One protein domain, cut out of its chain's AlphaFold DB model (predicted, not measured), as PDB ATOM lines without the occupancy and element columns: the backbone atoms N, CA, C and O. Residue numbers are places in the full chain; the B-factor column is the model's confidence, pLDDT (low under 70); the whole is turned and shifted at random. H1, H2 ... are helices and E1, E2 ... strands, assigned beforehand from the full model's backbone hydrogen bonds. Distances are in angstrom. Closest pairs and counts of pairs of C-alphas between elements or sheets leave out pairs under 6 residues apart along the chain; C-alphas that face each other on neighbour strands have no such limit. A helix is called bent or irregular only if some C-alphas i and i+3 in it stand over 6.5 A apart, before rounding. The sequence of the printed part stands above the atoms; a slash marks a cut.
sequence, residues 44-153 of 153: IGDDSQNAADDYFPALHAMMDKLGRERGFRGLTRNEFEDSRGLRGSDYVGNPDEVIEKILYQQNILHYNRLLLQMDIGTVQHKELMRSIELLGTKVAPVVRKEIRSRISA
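AT A GLANCE: This is residues 44 to 153 of the 153 residues of an uncharacterized protein of Chloroflexi bacterium (UniProt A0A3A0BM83). A long, bent helix, H4, runs along one long side of the domain, and the helices H1 and H3 spread away from it, with the short strand E1 in the middle between them. The short helix H2 and the strand E2 lie on different sides of E1, and residues 148 to 153 stick out at one end of the long axis. The printed part has 110 residues with four named helices and two named strands, in the order H1, H2, E1, H3, E2, H4; the two strands do not pair, and the class is mostly helix. The whole is compact, with a radius of gyration of the C-alphas of 15.0 A, yet elongated, with spans of 50 by 30 by 20 A.

HOW THE PARTS SIT: H4, residues 125 to 152, was assigned as one helix by its hydrogen bonds but is bent: C-alphas 137 and 140 are 6.6 A apart. Its arms, H4a of residues 125 to 137 and H4b of residues 140 to 152, stand at a shallow tilt of 27 degrees. H3, residues 95 to 109, touches H4b with its residues 99 to 103 alone, closest at the C-alphas of Ile 99 and Val 143, 6.2 A. They run the same way at a steep tilt of 38 degrees, only just past shallow. H3 is close to H4a but not clearly touching, the closest C-alphas being those of Pro 95 and Leu 134, 6.8 A. H1, residues 48 to 70, is likewise close to H4a but not clearly touching, with Asp 54 and Glu 127 closest at 7.9 A between C-alphas; the two run opposite ways at a steep tilt of 64 degrees. H1 has a kink of 39 degrees near residue 55 and is irregular, only just: C-alphas 54 and 57 are 6.9 A apart. H2, residues 77 to 84, only just touches H1, with 3 pairs of C-alphas within 8 A, Phe 56 and Phe 80 closest at 7.5 A; H1 takes part with residues 52 to 56 alone. E1, residues 91 to 93, comes closest to H1 at the C-alphas of Gly 93 and Ser 48, 4.1 A. E1 and E2, residues 113 to 117, pair with no named strand; their closest C-alphas, of Tyr 91 and Leu 116, are 7.7 A apart. Every O i to N i+4 pair is within hydrogen-bond range in H2, H3, H4a and H4b, and 17 of 19 are in H1.

IN THESE COORDINATES: H4a is 18.2 A long and H4b 18.5 A, ending at C-alpha 152 (212.908, 319.768, 297.023). H1 is 30.7 A long from C-alpha 48 (184.176, 324.006, 283.464), H3 20.8 A and E2 13.3 A.

THE WHOLE: The two C-alphas farthest apart, of Arg 68 and Ala 153, are 50.4 A apart. The printed part has no cut, and no link is long. Mean pLDDT of the printed part is 95.4; only residue 153, the chain's last, is under 70.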
ATOM      1  N   ILE A  44     183.924 323.878 292.112       98.69
ATOM      2  CA  ILE A  44     184.600 322.936 291.220       98.69
ATOM      3  C   ILE A  44     183.569 321.957 290.674       98.69
ATOM      4  O   ILE A  44     182.902 321.276 291.448       98.69
ATOM      5  N   GLY A  45     183.453 321.872 289.353       98.31
ATOM      6  CA  GLY A  45     182.610 320.886 288.678       98.31
ATOM      7  C   GLY A  45     183.438 319.906 287.858       98.31
ATOM      8  O   GLY A  45     184.633 320.102 287.653       98.31
ATOM      9  N   ASP A  46     182.807 318.837 287.381       98.12
ATOM     10  CA  ASP A  46     183.447 317.903 286.444       98.12
ATOM     11  C   ASP A  46     183.727 318.555 285.080       98.12
ATOM     12  O   ASP A  46     184.697 318.209 284.410       98.12
ATOM     13  N   ASP A  47     182.895 319.526 284.704       98.06
ATOM     14  CA  ASP A  47     183.042 320.353 283.515       98.06
ATOM     15  C   ASP A  47     183.083 321.838 283.900       98.06
ATOM     16  O   ASP A  47     182.396 322.285 284.823       98.06
ATOM     17  N   SER A  48     183.905 322.597 283.179       98.06
ATOM     18  CA  SER A  48     184.176 324.006 283.464       98.06
ATOM     19  C   SER A  48     182.948 324.890 283.254       98.06
ATOM     20  O   SER A  48     182.655 325.760 284.079       98.06
ATOM     21  N   GLN A  49     182.210 324.647 282.170       97.81
ATOM     22  CA  GLN A  49     181.037 325.430 281.808       97.81
ATOM     23  C   GLN A  49     179.866 325.105 282.739       97.81
ATOM     24  O   GLN A  49     179.228 326.023 283.250       97.81
ATOM     25  N   ASN A  50     179.654 323.826 283.056       96.62
ATOM     26  CA  ASN A  50     178.631 323.427 284.027       96.62
ATOM     27  C   ASN A  50     178.904 324.021 285.418       96.62
ATOM     28  O   ASN A  50     177.995 324.570 286.032       96.62
ATOM     29  N   ALA A  51     180.159 324.002 285.890       97.56
ATOM     30  CA  ALA A  51     180.528 324.633 287.162       97.56
ATOM     31  C   ALA A  51     180.188 326.134 287.182       97.56
ATOM     32  O   ALA A  51     179.690 326.656 288.181       97.56
ATOM     33  N   ALA A  52     180.452 326.829 286.073       97.69
ATOM     34  CA  ALA A  52     180.120 328.236 285.906       97.69
ATOM     35  C   ALA A  52     178.598 328.469 285.922       97.69
ATOM     36  O   ALA A  52     178.123 329.367 286.622       97.69
ATOM     37  N   ASP A  53     177.839 327.649 285.198       96.81
ATOM     38  CA  ASP A  53     176.387 327.772 285.065       96.81
ATOM     39  C   ASP A  53     175.631 327.421 286.356       96.81
ATOM     40  O   ASP A  53     174.656 328.097 286.688       96.81
ATOM     41  N   ASP A  54     176.118 326.450 287.133       95.12
ATOM     42  CA  ASP A  54     175.541 326.076 288.429       95.12
ATOM     43  C   ASP A  54     175.808 327.128 289.519       95.12
ATOM     44  O   ASP A  54     174.985 327.344 290.417       95.12
ATOM     45  N   TYR A  55     176.960 327.800 289.457       96.62
ATOM     46  CA  TYR A  55     177.405 328.732 290.493       96.62
ATOM     47  C   TYR A  55     176.943 330.175 290.262       96.62
ATOM     48  O   TYR A  55     176.556 330.879 291.206       96.62
ATOM     49  N   PHE A  56     176.973 330.634 289.006       96.62
ATOM     50  CA  PHE A  56     176.723 332.029 288.650       96.62
ATOM     51  C   PHE A  56     175.371 332.571 289.144       96.62
ATOM     52  O   PHE A  56     175.373 333.677 289.687       96.62
ATOM     53  N   PRO A  57     174.231 331.854 289.047       95.62
ATOM     54  CA  PRO A  57     172.942 332.395 289.480       95.62
ATOM     55  C   PRO A  57     172.922 332.790 290.962       95.62
ATOM     56  O   PRO A  57     172.424 333.862 291.321       95.62
ATOM     57  N   ALA A  58     173.507 331.957 291.828       95.19
ATOM     58  CA  ALA A  58     173.569 332.223 293.261       95.19
ATOM     59  C   ALA A  58     174.532 333.376 293.585       95.19
ATOM     60  O   ALA A  58     174.208 334.250 294.398       95.19
ATOM     61  N   LEU A  59     175.691 333.417 292.918       95.00
ATOM     62  CA  LEU A  59     176.650 334.510 293.055       95.00
ATOM     63  C   LEU A  59     176.060 335.846 292.581       95.00
ATOM     64  O   LEU A  59     176.168 336.844 293.293       95.00
ATOM     65  N   HIS A  60     175.407 335.858 291.420       95.06
ATOM     66  CA  HIS A  60     174.732 337.023 290.853       95.06
ATOM     67  C   HIS A  60     173.687 337.569 291.825       95.06
ATOM     68  O   HIS A  60     173.741 338.739 292.191       95.06
ATOM     69  N   ALA A  61     172.788 336.714 292.327       94.38
ATOM     70  CA  ALA A  61     171.759 337.120 293.283       94.38
ATOM     71  C   ALA A  61     172.352 337.726 294.571       94.38
ATOM     72  O   ALA A  61     171.850 338.736 295.078       94.38
ATOM     73  N   MET A  62     173.441 337.141 295.088       93.31
ATOM     74  CA  MET A  62     174.168 337.682 296.237       93.31
ATOM     75  C   MET A  62     174.783 339.053 295.919       93.31
ATOM     76  O   MET A  62     174.614 339.991 296.700       93.31
ATOM     77  N   MET A  63     175.489 339.184 294.793       93.38
ATOM     78  CA  MET A  63     176.151 340.435 294.403       93.38
ATOM     79  C   MET A  63     175.147 341.545 294.088       93.38
ATOM     80  O   MET A  63     175.370 342.680 294.492       93.38
ATOM     81  N   ASP A  64     174.017 341.226 293.462       93.50
ATOM     82  CA  ASP A  64     172.914 342.156 293.214       93.50
ATOM     83  C   ASP A  64     172.326 342.712 294.508       93.50
ATOM     84  O   ASP A  64     172.085 343.915 294.631       93.50
ATOM     85  N   LYS A  65     172.088 341.834 295.490       93.19
ATOM     86  CA  LYS A  65     171.606 342.248 296.809       93.19
ATOM     87  C   LYS A  65     172.612 343.181 297.477       93.19
ATOM     88  O   LYS A  65     172.236 344.275 297.895       93.19
ATOM     89  N   LEU A  66     173.883 342.779 297.528       91.00
ATOM     90  CA  LEU A  66     174.939 343.597 298.126       91.00
ATOM     91  C   LEU A  66     175.127 344.927 297.391       91.00
ATOM     92  O   LEU A  66     175.362 345.940 298.040       91.00
ATOM     93  N   GLY A  67     174.992 344.942 296.066       92.88
ATOM     94  CA  GLY A  67     175.102 346.146 295.252       92.88
ATOM     95  C   GLY A  67     174.024 347.172 295.581       92.88
ATOM     96  O   GLY A  67     174.339 348.344 295.798       92.88
ATOM     97  N   ARG A  68     172.770 346.724 295.743       93.88
ATOM     98  CA  ARG A  68     171.668 347.581 296.218       93.88
ATOM     99  C   ARG A  68     171.907 348.123 297.628       93.88
ATOM    100  O   ARG A  68     171.553 349.263 297.900       93.88
ATOM    101  N   GLU A  69     172.505 347.327 298.512       95.38
ATOM    102  CA  GLU A  69     172.772 347.713 299.906       95.38
ATOM    103  C   GLU A  69     173.996 348.630 300.062       95.38
ATOM    104  O   GLU A  69     174.055 349.423 300.999       95.38
ATOM    105  N   ARG A  70     174.996 348.509 299.179       93.62
ATOM    106  CA  ARG A  70     176.327 349.123 299.344       93.62
ATOM    107  C   ARG A  70     176.712 350.102 298.232       93.62
ATOM    108  O   ARG A  70     177.820 350.628 298.257       93.62
ATOM    109  N   GLY A  71     175.818 350.357 297.277       92.88
ATOM    110  CA  GLY A  71     175.982 351.406 296.267       92.88
ATOM    111  C   GLY A  71     176.873 351.032 295.080       92.88
ATOM    112  O   GLY A  71     177.535 351.907 294.526       92.88
ATOM    113  N   PHE A  72     176.901 349.761 294.673       89.56
ATOM    114  CA  PHE A  72     177.608 349.318 293.464       89.56
ATOM    115  C   PHE A  72     176.693 348.522 292.525       89.56
ATOM    116  O   PHE A  72     175.676 347.972 292.944       89.56
ATOM    117  N   ARG A  73     177.038 348.466 291.231       91.25
ATOM    118  CA  ARG A  73     176.292 347.661 290.252       91.25
ATOM    119  C   ARG A  73     176.485 346.167 290.536       91.25
ATOM    120  O   ARG A  73     177.587 345.744 290.866       91.25
ATOM    121  N   GLY A  74     175.428 345.381 290.342       87.06
ATOM    122  CA  GLY A  74     175.477 343.917 290.354       87.06
ATOM    123  C   GLY A  74     176.498 343.310 289.385       87.06
ATOM    124  O   GLY A  74     176.944 343.974 288.451       87.06
ATOM    125  N   LEU A  75     176.869 342.050 289.608       93.38
ATOM    126  CA  LEU A  75     177.876 341.326 288.821       93.38
ATOM    127  C   LEU A  75     177.285 340.853 287.487       93.38
ATOM    128  O   LEU A  75     176.296 340.139 287.494       93.38
ATOM    129  N   THR A  76     177.891 341.181 286.347       95.12
ATOM    130  CA  THR A  76     177.449 340.638 285.046       95.12
ATOM    131  C   THR A  76     178.059 339.266 284.759       95.12
ATOM    132  O   THR A  76     179.070 338.886 285.350       95.12
ATOM    133  N   ARG A  77     177.484 338.530 283.796       95.94
ATOM    134  CA  ARG A  77     178.038 337.239 283.356       95.94
ATOM    135  C   ARG A  77     179.464 337.370 282.822       95.94
ATOM    136  O   ARG A  77     180.312 336.575 283.197       95.94
ATOM    137  N   ASN A  78     179.740 338.388 282.009       97.00
ATOM    138  CA  ASN A  78     181.076 338.592 281.444       97.00
ATOM    139  C   ASN A  78     182.115 338.890 282.535       97.00
ATOM    140  O   ASN A  78     183.192 338.313 282.522       97.00
ATOM    141  N   GLU A  79     181.771 339.722 283.526       95.81
ATOM    142  CA  GLU A  79     182.666 340.001 284.661       95.81
ATOM    143  C   GLU A  79     182.949 338.757 285.510       95.81
ATOM    144  O   GLU A  79     184.032 338.630 286.077       95.81
ATOM    145  N   PHE A  80     181.985 337.840 285.603       97.31
ATOM    146  CA  PHE A  80     182.187 336.544 286.241       97.31
ATOM    147  C   PHE A  80     183.088 335.612 285.413       97.31
ATOM    148  O   PHE A  80     183.966 334.958 285.970       97.31
ATOM    149  N   GLU A  81     182.925 335.565 284.089       97.88
ATOM    150  CA  GLU A  81     183.840 334.793 283.234       97.88
ATOM    151  C   GLU A  81     185.281 335.321 283.347       97.88
ATOM    152  O   GLU A  81     186.228 334.545 283.511       97.88
ATOM    153  N   ASP A  82     185.448 336.645 283.393       97.31
ATOM    154  CA  ASP A  82     186.743 337.275 283.653       97.31
ATOM    155  C   ASP A  82     187.282 336.920 285.052       97.31
ATOM    156  O   ASP A  82     188.480 336.658 285.216       97.31
ATOM    157  N   SER A  83     186.419 336.881 286.077       97.06
ATOM    158  CA  SER A  83     186.830 336.558 287.449       97.06
ATOM    159  C   SER A  83     187.261 335.101 287.610       97.06
ATOM    160  O   SER A  83     188.128 334.815 288.444       97.06
ATOM    161  N   ARG A  84     186.723 334.176 286.811       97.62
ATOM    162  CA  ARG A  84     187.110 332.762 286.869       97.62
ATOM    163  C   ARG A  84     188.268 332.379 285.946       97.62
ATOM    164  O   ARG A  84     188.889 331.348 286.186       97.62
ATOM    165  N   GLY A  85     188.675 333.235 285.007       97.94
ATOM    166  CA  GLY A  85     189.900 333.046 284.215       97.94
ATOM    167  C   GLY A  85     191.184 332.999 285.062       97.94
ATOM    168  O   GLY A  85     191.180 333.390 286.228       97.94
ATOM    169  N   LEU A  86     192.314 332.551 284.495       97.94
ATOM    170  CA  LEU A  86     193.577 332.283 285.220       97.94
ATOM    171  C   LEU A  86     194.033 333.423 286.156       97.94
ATOM    172  O   LEU A  86     194.472 333.180 287.281       97.94
ATOM    173  N   ARG A  87     193.893 334.675 285.704       96.94
ATOM    174  CA  ARG A  87     194.291 335.891 286.440       96.94
ATOM    175  C   ARG A  87     193.163 336.509 287.273       96.94
ATOM    176  O   ARG A  87     193.361 337.562 287.868       96.94
ATOM    177  N   GLY A  88     191.984 335.902 287.287       97.31
ATOM    178  CA  GLY A  88     190.829 336.363 288.048       97.31
ATOM    179  C   GLY A  88     190.781 335.794 289.472       97.31
ATOM    180  O   GLY A  88     191.504 334.851 289.817       97.31
ATOM    181  N   SER A  89     189.912 336.367 290.307       96.44
ATOM    182  CA  SER A  89     189.808 336.084 291.745       96.44
ATOM    183  C   SER A  89     189.065 334.801 292.126       96.44
ATOM    184  O   SER A  89     189.285 334.290 293.222       96.44
ATOM    185  N   ASP A  90     188.174 334.294 291.275       97.62
ATOM    186  CA  ASP A  90     187.250 333.215 291.637       97.62
ATOM    187  C   ASP A  90     187.780 331.856 291.154       97.62
ATOM    188  O   ASP A  90     188.089 331.664 289.980       97.62
ATOM    189  N   TYR A  91     187.901 330.882 292.053       98.44
ATOM    190  CA  TYR A  91     188.389 329.530 291.753       98.44
ATOM    191  C   TYR A  91     187.236 328.641 291.271       98.44
ATOM    192  O   TYR A  91     186.842 327.698 291.958       98.44
ATOM    193  N   VAL A  92     186.648 328.995 290.127       98.44
ATOM    194  CA  VAL A  92     185.482 328.307 289.558       98.44
ATOM    195  C   VAL A  92     185.845 327.652 288.232       98.44
ATOM    196  O   VAL A  92     186.329 328.347 287.342       98.44
ATOM    197  N   GLY A  93     185.597 326.350 288.087       98.62
ATOM    198  CA  GLY A  93     185.910 325.604 286.865       98.62
ATOM    199  C   GLY A  93     186.064 324.103 287.088       98.62
ATOM    200  O   GLY A  93     185.589 323.560 288.087       98.62
ATOM    201  N   ASN A  94     186.741 323.438 286.155       98.81
ATOM    202  CA  ASN A  94     187.115 322.032 286.304       98.81
ATOM    203  C   ASN A  94     188.376 321.875 287.191       98.81
ATOM    204  O   ASN A  94     189.028 322.872 287.528       98.81
ATOM    205  N   PRO A  95     188.752 320.647 287.607       98.88
ATOM    206  CA  PRO A  95     189.909 320.451 288.474       98.88
ATOM    207  C   PRO A  95     191.223 320.993 287.901       98.88
ATOM    208  O   PRO A  95     192.001 321.567 288.659       98.88
ATOM    209  N   ASP A  96     191.465 320.844 286.598       98.75
ATOM    210  CA  ASP A  96     192.733 321.225 285.970       98.75
ATOM    211  C   ASP A  96     192.912 322.748 285.948       98.75
ATOM    212  O   ASP A  96     193.958 323.251 286.360       98.75
ATOM    213  N   GLU A  97     191.866 323.495 285.586       98.75
ATOM    214  CA  GLU A  97     191.867 324.964 285.619       98.75
ATOM    215  C   GLU A  97     192.092 325.498 287.039       98.75
ATOM    216  O   GLU A  97     192.835 326.460 287.262       98.75
ATOM    217  N   VAL A  98     191.458 324.863 288.030       98.75
ATOM    218  CA  VAL A  98     191.601 325.252 289.436       98.75
ATOM    219  C   VAL A  98     193.011 324.938 289.940       98.75
ATOM    220  O   VAL A  98     193.603 325.777 290.619       98.75
ATOM    221  N   ILE A  99     193.588 323.783 289.589       98.81
ATOM    222  CA  ILE A  99     194.984 323.439 289.906       98.81
ATOM    223  C   ILE A  99     195.934 324.478 289.306       98.81
ATOM    224  O   ILE A  99     196.782 325.017 290.025       98.81
ATOM    225  N   GLU A 100     195.788 324.777 288.014       98.69
ATOM    226  CA  GLU A 100     196.635 325.739 287.307       98.69
ATOM    227  C   GLU A 100     196.575 327.113 287.982       98.69
ATOM    228  O   GLU A 100     197.616 327.686 288.318       98.69
ATOM    229  N   LYS A 101     195.368 327.603 288.288       98.62
ATOM    230  CA  LYS A 101     195.178 328.876 288.989       98.62
ATOM    231  C   LYS A 101     195.827 328.888 290.368       98.62
ATOM    232  O   LYS A 101     196.494 329.865 290.713       98.62
ATOM    233  N   ILE A 102     195.657 327.829 291.161       98.62
ATOM    234  CA  ILE A 102     196.277 327.725 292.489       98.62
ATOM    235  C   ILE A 102     197.794 327.865 292.369       98.62
ATOM    236  O   ILE A 102     198.390 328.694 293.056       98.62
ATOM    237  N   LEU A 103     198.418 327.105 291.469       98.44
ATOM    238  CA  LEU A 103     199.869 327.118 291.282       98.44
ATOM    239  C   LEU A 103     200.377 328.446 290.714       98.44
ATOM    240  O   LEU A 103     201.453 328.900 291.114       98.44
ATOM    241  N   TYR A 104     199.608 329.072 289.824       98.12
ATOM    242  CA  TYR A 104     199.890 330.398 289.282       98.12
ATOM    243  C   TYR A 104     199.887 331.463 290.385       98.12
ATOM    244  O   TYR A 104     200.881 332.165 290.579       98.12
ATOM    245  N   GLN A 105     198.812 331.544 291.175       97.88
ATOM    246  CA  GLN A 105     198.711 332.528 292.255       97.88
ATOM    247  C   GLN A 105     199.696 332.249 293.394       97.88
ATOM    248  O   GLN A 105     200.240 333.186 293.977       97.88
ATOM    249  N   GLN A 106     199.971 330.977 293.698       97.25
ATOM    250  CA  GLN A 106     200.966 330.595 294.702       97.25
ATOM    251  C   GLN A 106     202.372 331.054 294.302       97.25
ATOM    252  O   GLN A 106     203.136 331.467 295.172       97.25
ATOM    253  N   ASN A 107     202.706 331.046 293.008       96.38
ATOM    254  CA  ASN A 107     203.990 331.549 292.521       96.38
ATOM    255  C   ASN A 107     204.148 333.068 292.709       96.38
ATOM    256  O   ASN A 107     205.255 333.544 292.917       96.38
ATOM    257  N   ILE A 108     203.045 333.818 292.645       96.50
ATOM    258  CA  ILE A 108     203.041 335.281 292.786       96.50
ATOM    259  C   ILE A 108     203.027 335.699 294.259       96.50
ATOM    260  O   ILE A 108     203.728 336.621 294.659       96.50
ATOM    261  N   LEU A 109     202.182 335.053 295.062       96.94
ATOM    262  CA  LEU A 109     201.861 335.494 296.422       96.94
ATOM    263  C   LEU A 109     202.571 334.680 297.506       96.94
ATOM    264  O   LEU A 109     202.541 335.068 298.671       96.94
ATOM    265  N   HIS A 110     203.156 333.535 297.154       95.31
ATOM    266  CA  HIS A 110     203.831 332.617 298.075       95.31
ATOM    267  C   HIS A 110     202.980 332.199 299.290       95.31
ATOM    268  O   HIS A 110     203.510 331.907 300.362       95.31
ATOM    269  N   TYR A 111     201.652 332.152 299.138       97.00
ATOM    270  CA  TYR A 111     200.762 331.685 300.200       97.00
ATOM    271  C   TYR A 111     200.945 330.184 300.452       97.00
ATOM    272  O   TYR A 111     201.279 329.412 299.552       97.00
ATOM    273  N   ASN A 112     200.689 329.758 301.688       95.88
ATOM    274  CA  ASN A 112     200.744 328.352 302.104       95.88
ATOM    275  C   ASN A 112     199.406 327.830 302.643       95.88
ATOM    276  O   ASN A 112     199.306 326.681 303.076       95.88
ATOM    277  N   ARG A 113     198.358 328.655 302.575       97.94
ATOM    278  CA  ARG A 113     196.976 328.276 302.857       97.94
ATOM    279  C   ARG A 113     196.038 328.905 301.830       97.94
ATOM    280  O   ARG A 113     196.169 330.080 301.510       97.94
ATOM    281  N   LEU A 114     195.088 328.115 301.345       98.31
ATOM    282  CA  LEU A 114     193.981 328.575 300.514       98.31
ATOM    283  C   LEU A 114     192.676 328.182 301.199       98.31
ATOM    284  O   LEU A 114     192.516 327.027 301.595       98.31
ATOM    285  N   LEU A 115     191.763 329.136 301.334       98.19
ATOM    286  CA  LEU A 115     190.401 328.910 301.801       98.19
ATOM    287  C   LEU A 115     189.427 329.333 300.705       98.19
ATOM    288  O   LEU A 115     189.493 330.460 300.214       98.19
ATOM    289  N   LEU A 116     188.527 328.422 300.343       97.88
ATOM    290  CA  LEU A 116     187.506 328.652 299.330       97.88
ATOM    291  C   LEU A 116     186.138 328.720 299.997       97.88
ATOM    292  O   LEU A 116     185.712 327.763 300.641       97.88
ATOM    293  N   GLN A 117     185.452 329.844 299.823       96.31
ATOM    294  CA  GLN A 117     184.026 329.942 300.100       96.31
ATOM    295  C   GLN A 117     183.270 329.332 298.916       96.31
ATOM    296  O   GLN A 117     183.314 329.885 297.817       96.31
ATOM    297  N   MET A 118     182.621 328.190 299.153       94.88
ATOM    298  CA  MET A 118     181.894 327.427 298.128       94.88
ATOM    299  C   MET A 118     180.376 327.514 298.291       94.88
ATOM    300  O   MET A 118     179.629 327.441 297.320       94.88
ATOM    301  N   ASP A 119     179.913 327.676 299.527       90.12
ATOM    302  CA  ASP A 119     178.510 327.797 299.884       90.12
ATOM    303  C   ASP A 119     178.037 329.243 299.684       90.12
ATOM    304  O   ASP A 119     178.038 330.074 300.593       90.12
ATOM    305  N   ILE A 120     177.637 329.570 298.457       86.94
ATOM    306  CA  ILE A 120     177.005 330.856 298.170       86.94
ATOM    307  C   ILE A 120     175.525 330.650 297.879       86.94
ATOM    308  O   ILE A 120     175.149 329.988 296.917       86.94
ATOM    309  N   GLY A 121     174.679 331.272 298.704       82.31
ATOM    310  CA  GLY A 121     173.248 331.406 298.448       82.31
ATOM    311  C   GLY A 121     172.545 330.069 298.206       82.31
ATOM    312  O   GLY A 121     172.425 329.250 299.110       82.31
ATOM    313  N   THR A 122     172.032 329.893 296.989       87.19
ATOM    314  CA  THR A 122     171.125 328.805 296.599       87.19
ATOM    315  C   THR A 122     171.797 327.708 295.768       87.19
ATOM    316  O   THR A 122     171.101 326.994 295.046       87.19
ATOM    317  N   VAL A 123     173.128 327.573 295.825       92.38
ATOM    318  CA  VAL A 123     173.836 326.455 295.176       92.38
ATOM    319  C   VAL A 123     173.258 325.125 295.667       92.38
ATOM    320  O   VAL A 123     173.064 324.916 296.867       92.38
ATOM    321  N   GLN A 124     172.970 324.214 294.736       94.25
ATOM    322  CA  GLN A 124     172.384 322.919 295.073       94.25
ATOM    323  C   GLN A 124     173.342 322.100 295.944       94.25
ATOM    324  O   GLN A 124     174.516 321.938 295.614       94.25
ATOM    325  N   HIS A 125     172.827 321.522 297.033       95.75
ATOM    326  CA  HIS A 125     173.645 320.770 297.990       95.75
ATOM    327  C   HIS A 125     174.443 319.636 297.330       95.75
ATOM    328  O   HIS A 125     175.615 319.449 297.641       95.75
ATOM    329  N   LYS A 126     173.829 318.913 296.384       96.81
ATOM    330  CA  LYS A 126     174.489 317.842 295.626       96.81
ATOM    331  C   LYS A 126     175.741 318.344 294.897       96.81
ATOM    332  O   LYS A 126     176.785 317.703 294.978       96.81
ATOM    333  N   GLU A 127     175.644 319.497 294.244       96.69
ATOM    334  CA  GLU A 127     176.751 320.069 293.473       96.69
ATOM    335  C   GLU A 127     177.823 320.672 294.393       96.69
ATOM    336  O   GLU A 127     179.016 320.505 294.154       96.69
ATOM    337  N   LEU A 128     177.425 321.248 295.535       97.44
ATOM    338  CA  LEU A 128     178.368 321.638 296.588       97.44
ATOM    339  C   LEU A 128     179.167 320.434 297.118       97.44
ATOM    340  O   LEU A 128     180.392 320.509 297.238       97.44
ATOM    341  N   MET A 129     178.499 319.313 297.409       98.06
ATOM    342  CA  MET A 129     179.172 318.093 297.866       98.06
ATOM    343  C   MET A 129     180.123 317.542 296.800       98.06
ATOM    344  O   MET A 129     181.238 317.136 297.136       98.06
ATOM    345  N   ARG A 130     179.729 317.594 295.519       98.12
ATOM    346  CA  ARG A 130     180.598 317.213 294.401       98.12
ATOM    347  C   ARG A 130     181.836 318.107 294.307       98.12
ATOM    348  O   ARG A 130     182.945 317.588 294.195       98.12
ATOM    349  N   SER A 131     181.676 319.422 294.444       98.44
ATOM    350  CA  SER A 131     182.790 320.380 294.471       98.44
ATOM    351  C   SER A 131     183.780 320.094 295.605       98.44
ATOM    352  O   SER A 131     184.996 320.106 295.394       98.44
ATOM    353  N   ILE A 132     183.285 319.766 296.804       98.62
ATOM    354  CA  ILE A 132     184.129 319.378 297.946       98.62
ATOM    355  C   ILE A 132     184.893 318.077 297.651       98.62
ATOM    356  O   ILE A 132     186.093 317.989 297.930       98.62
ATOM    357  N   GLU A 133     184.227 317.077 297.066       98.75
ATOM    358  CA  GLU A 133     184.865 315.821 296.667       98.75
ATOM    359  C   GLU A 133     185.985 316.067 295.648       98.75
ATOM    360  O   GLU A 133     187.101 315.573 295.830       98.75
ATOM    361  N   LEU A 134     185.732 316.865 294.608       98.81
ATOM    362  CA  LEU A 134     186.721 317.203 293.582       98.81
ATOM    363  C   LEU A 134     187.904 317.986 294.166       98.81
ATOM    364  O   LEU A 134     189.059 317.673 293.856       98.81
ATOM    365  N   LEU A 135     187.651 318.935 295.075       98.75
ATOM    366  CA  LEU A 135     188.714 319.638 295.795       98.75
ATOM    367  C   LEU A 135     189.610 318.651 296.556       98.75
ATOM    368  O   LEU A 135     190.837 318.730 296.472       98.75
ATOM    369  N   GLY A 136     189.006 317.724 297.303       98.62
ATOM    370  CA  GLY A 136     189.728 316.781 298.155       98.62
ATOM    371  C   GLY A 136     190.458 315.674 297.391       98.62
ATOM    372  O   GLY A 136     191.548 315.271 297.800       98.62
ATOM    373  N   THR A 137     189.879 315.190 296.290       98.75
ATOM    374  CA  THR A 137     190.344 313.978 295.590       98.75
ATOM    375  C   THR A 137     191.112 314.255 294.302       98.75
ATOM    376  O   THR A 137     191.957 313.443 293.926       98.75
ATOM    377  N   LYS A 138     190.860 315.385 293.627       98.75
ATOM    378  CA  LYS A 138     191.512 315.744 292.356       98.75
ATOM    379  C   LYS A 138     192.486 316.901 292.527       98.75
ATOM    380  O   LYS A 138     193.659 316.762 292.198       98.75
ATOM    381  N   VAL A 139     192.033 318.009 293.109       98.81
ATOM    382  CA  VAL A 139     192.825 319.248 293.169       98.81
ATOM    383  C   VAL A 139     193.912 319.195 294.240       98.81
ATOM    384  O   VAL A 139     195.098 319.359 293.945       98.81
ATOM    385  N   ALA A 140     193.537 318.948 295.498       98.62
ATOM    386  CA  ALA A 140     194.468 319.027 296.620       98.62
ATOM    387  C   ALA A 140     195.679 318.077 296.497       98.62
ATOM    388  O   ALA A 140     196.789 318.519 296.811       98.62
ATOM    389  N   PRO A 141     195.542 316.809 296.050       98.62
ATOM    390  CA  PRO A 141     196.689 315.918 295.889       98.62
ATOM    391  C   PRO A 141     197.706 316.427 294.862       98.62
ATOM    392  O   PRO A 141     198.907 316.402 295.144       98.62
ATOM    393  N   VAL A 142     197.240 316.931 293.714       98.62
ATOM    394  CA  VAL A 142     198.112 317.437 292.642       98.62
ATOM    395  C   VAL A 142     198.843 318.694 293.099       98.62
ATOM    396  O   VAL A 142     200.070 318.720 293.091       98.62
ATOM    397  N   VAL A 143     198.122 319.690 293.624       98.31
ATOM    398  CA  VAL A 143     198.726 320.935 294.134       98.31
ATOM    399  C   VAL A 143     199.790 320.647 295.198       98.31
ATOM    400  O   VAL A 143     200.891 321.194 295.150       98.31
ATOM    401  N   ARG A 144     199.491 319.766 296.163       97.75
ATOM    402  CA  ARG A 144     200.439 319.410 297.232       97.75
ATOM    403  C   ARG A 144     201.686 318.719 296.690       97.75
ATOM    404  O   ARG A 144     202.771 318.949 297.224       97.75
ATOM    405  N   LYS A 145     201.539 317.868 295.670       97.94
ATOM    406  CA  LYS A 145     202.662 317.205 295.002       97.94
ATOM    407  C   LYS A 145     203.551 318.228 294.293       97.94
ATOM    408  O   LYS A 145     204.753 318.240 294.544       97.94
ATOM    409  N   GLU A 146     202.959 319.108 293.490       97.19
ATOM    410  CA  GLU A 146     203.682 320.133 292.729       97.19
ATOM    411  C   GLU A 146     204.434 321.107 293.644       97.19
ATOM    412  O   GLU A 146     205.630 321.335 293.470       97.19
ATOM    413  N   ILE A 147     203.778 321.618 294.693       94.19
ATOM    414  CA  ILE A 147     204.425 322.518 295.660       94.19
ATOM    415  C   ILE A 147     205.580 321.813 296.381       94.19
ATOM    416  O   ILE A 147     206.644 322.404 296.554       94.19
ATOM    417  N   ARG A 148     205.409 320.545 296.779       93.88
ATOM    418  CA  ARG A 148     206.486 319.784 297.431       93.88
ATOM    419  C   ARG A 148     207.684 319.600 296.502       93.88
ATOM    420  O   ARG A 148     208.807 319.791 296.953       93.88
ATOM    421  N   SER A 149     207.441 319.281 295.229       91.69
ATOM    422  CA  SER A 149     208.502 319.104 294.232       91.69
ATOM    423  C   SER A 149     209.330 320.375 294.033       91.69
ATOM    424  O   SER A 149     210.538 320.280 293.848       91.69
ATOM    425  N   ARG A 150     208.698 321.557 294.105       87.19
ATOM    426  CA  ARG A 150     209.376 322.863 293.998       87.19
ATOM    427  C   ARG A 150     210.258 323.197 295.200       87.19
ATOM    428  O   ARG A 150     211.193 323.963 295.052       87.19
ATOM    429  N   ILE A 151     209.937 322.671 296.383       79.31
ATOM    430  CA  ILE A 151     210.728 322.894 297.605       79.31
ATOM    431  C   ILE A 151     211.942 321.958 297.651       79.31
ATOM    432  O   ILE A 151     212.954 322.295 298.255       79.31
ATOM    433  N   SER A 152     211.832 320.766 297.054       70.75
ATOM    434  CA  SER A 152     212.908 319.768 297.023       70.75
ATOM    435  C   SER A 152     213.914 319.931 295.878       70.75
ATOM    436  O   SER A 152     214.905 319.205 295.869       70.75
ATOM    437  N   ALA A 153     213.623 320.798 294.906       55.06
ATOM    438  CA  ALA A 153     214.489 321.119 293.772       55.06
ATOM    439  C   ALA A 153     215.348 322.349 294.089       55.06
ATOM    440  O   ALA A 153     216.528 322.346 293.679       55.06
TER     441      ALA A 153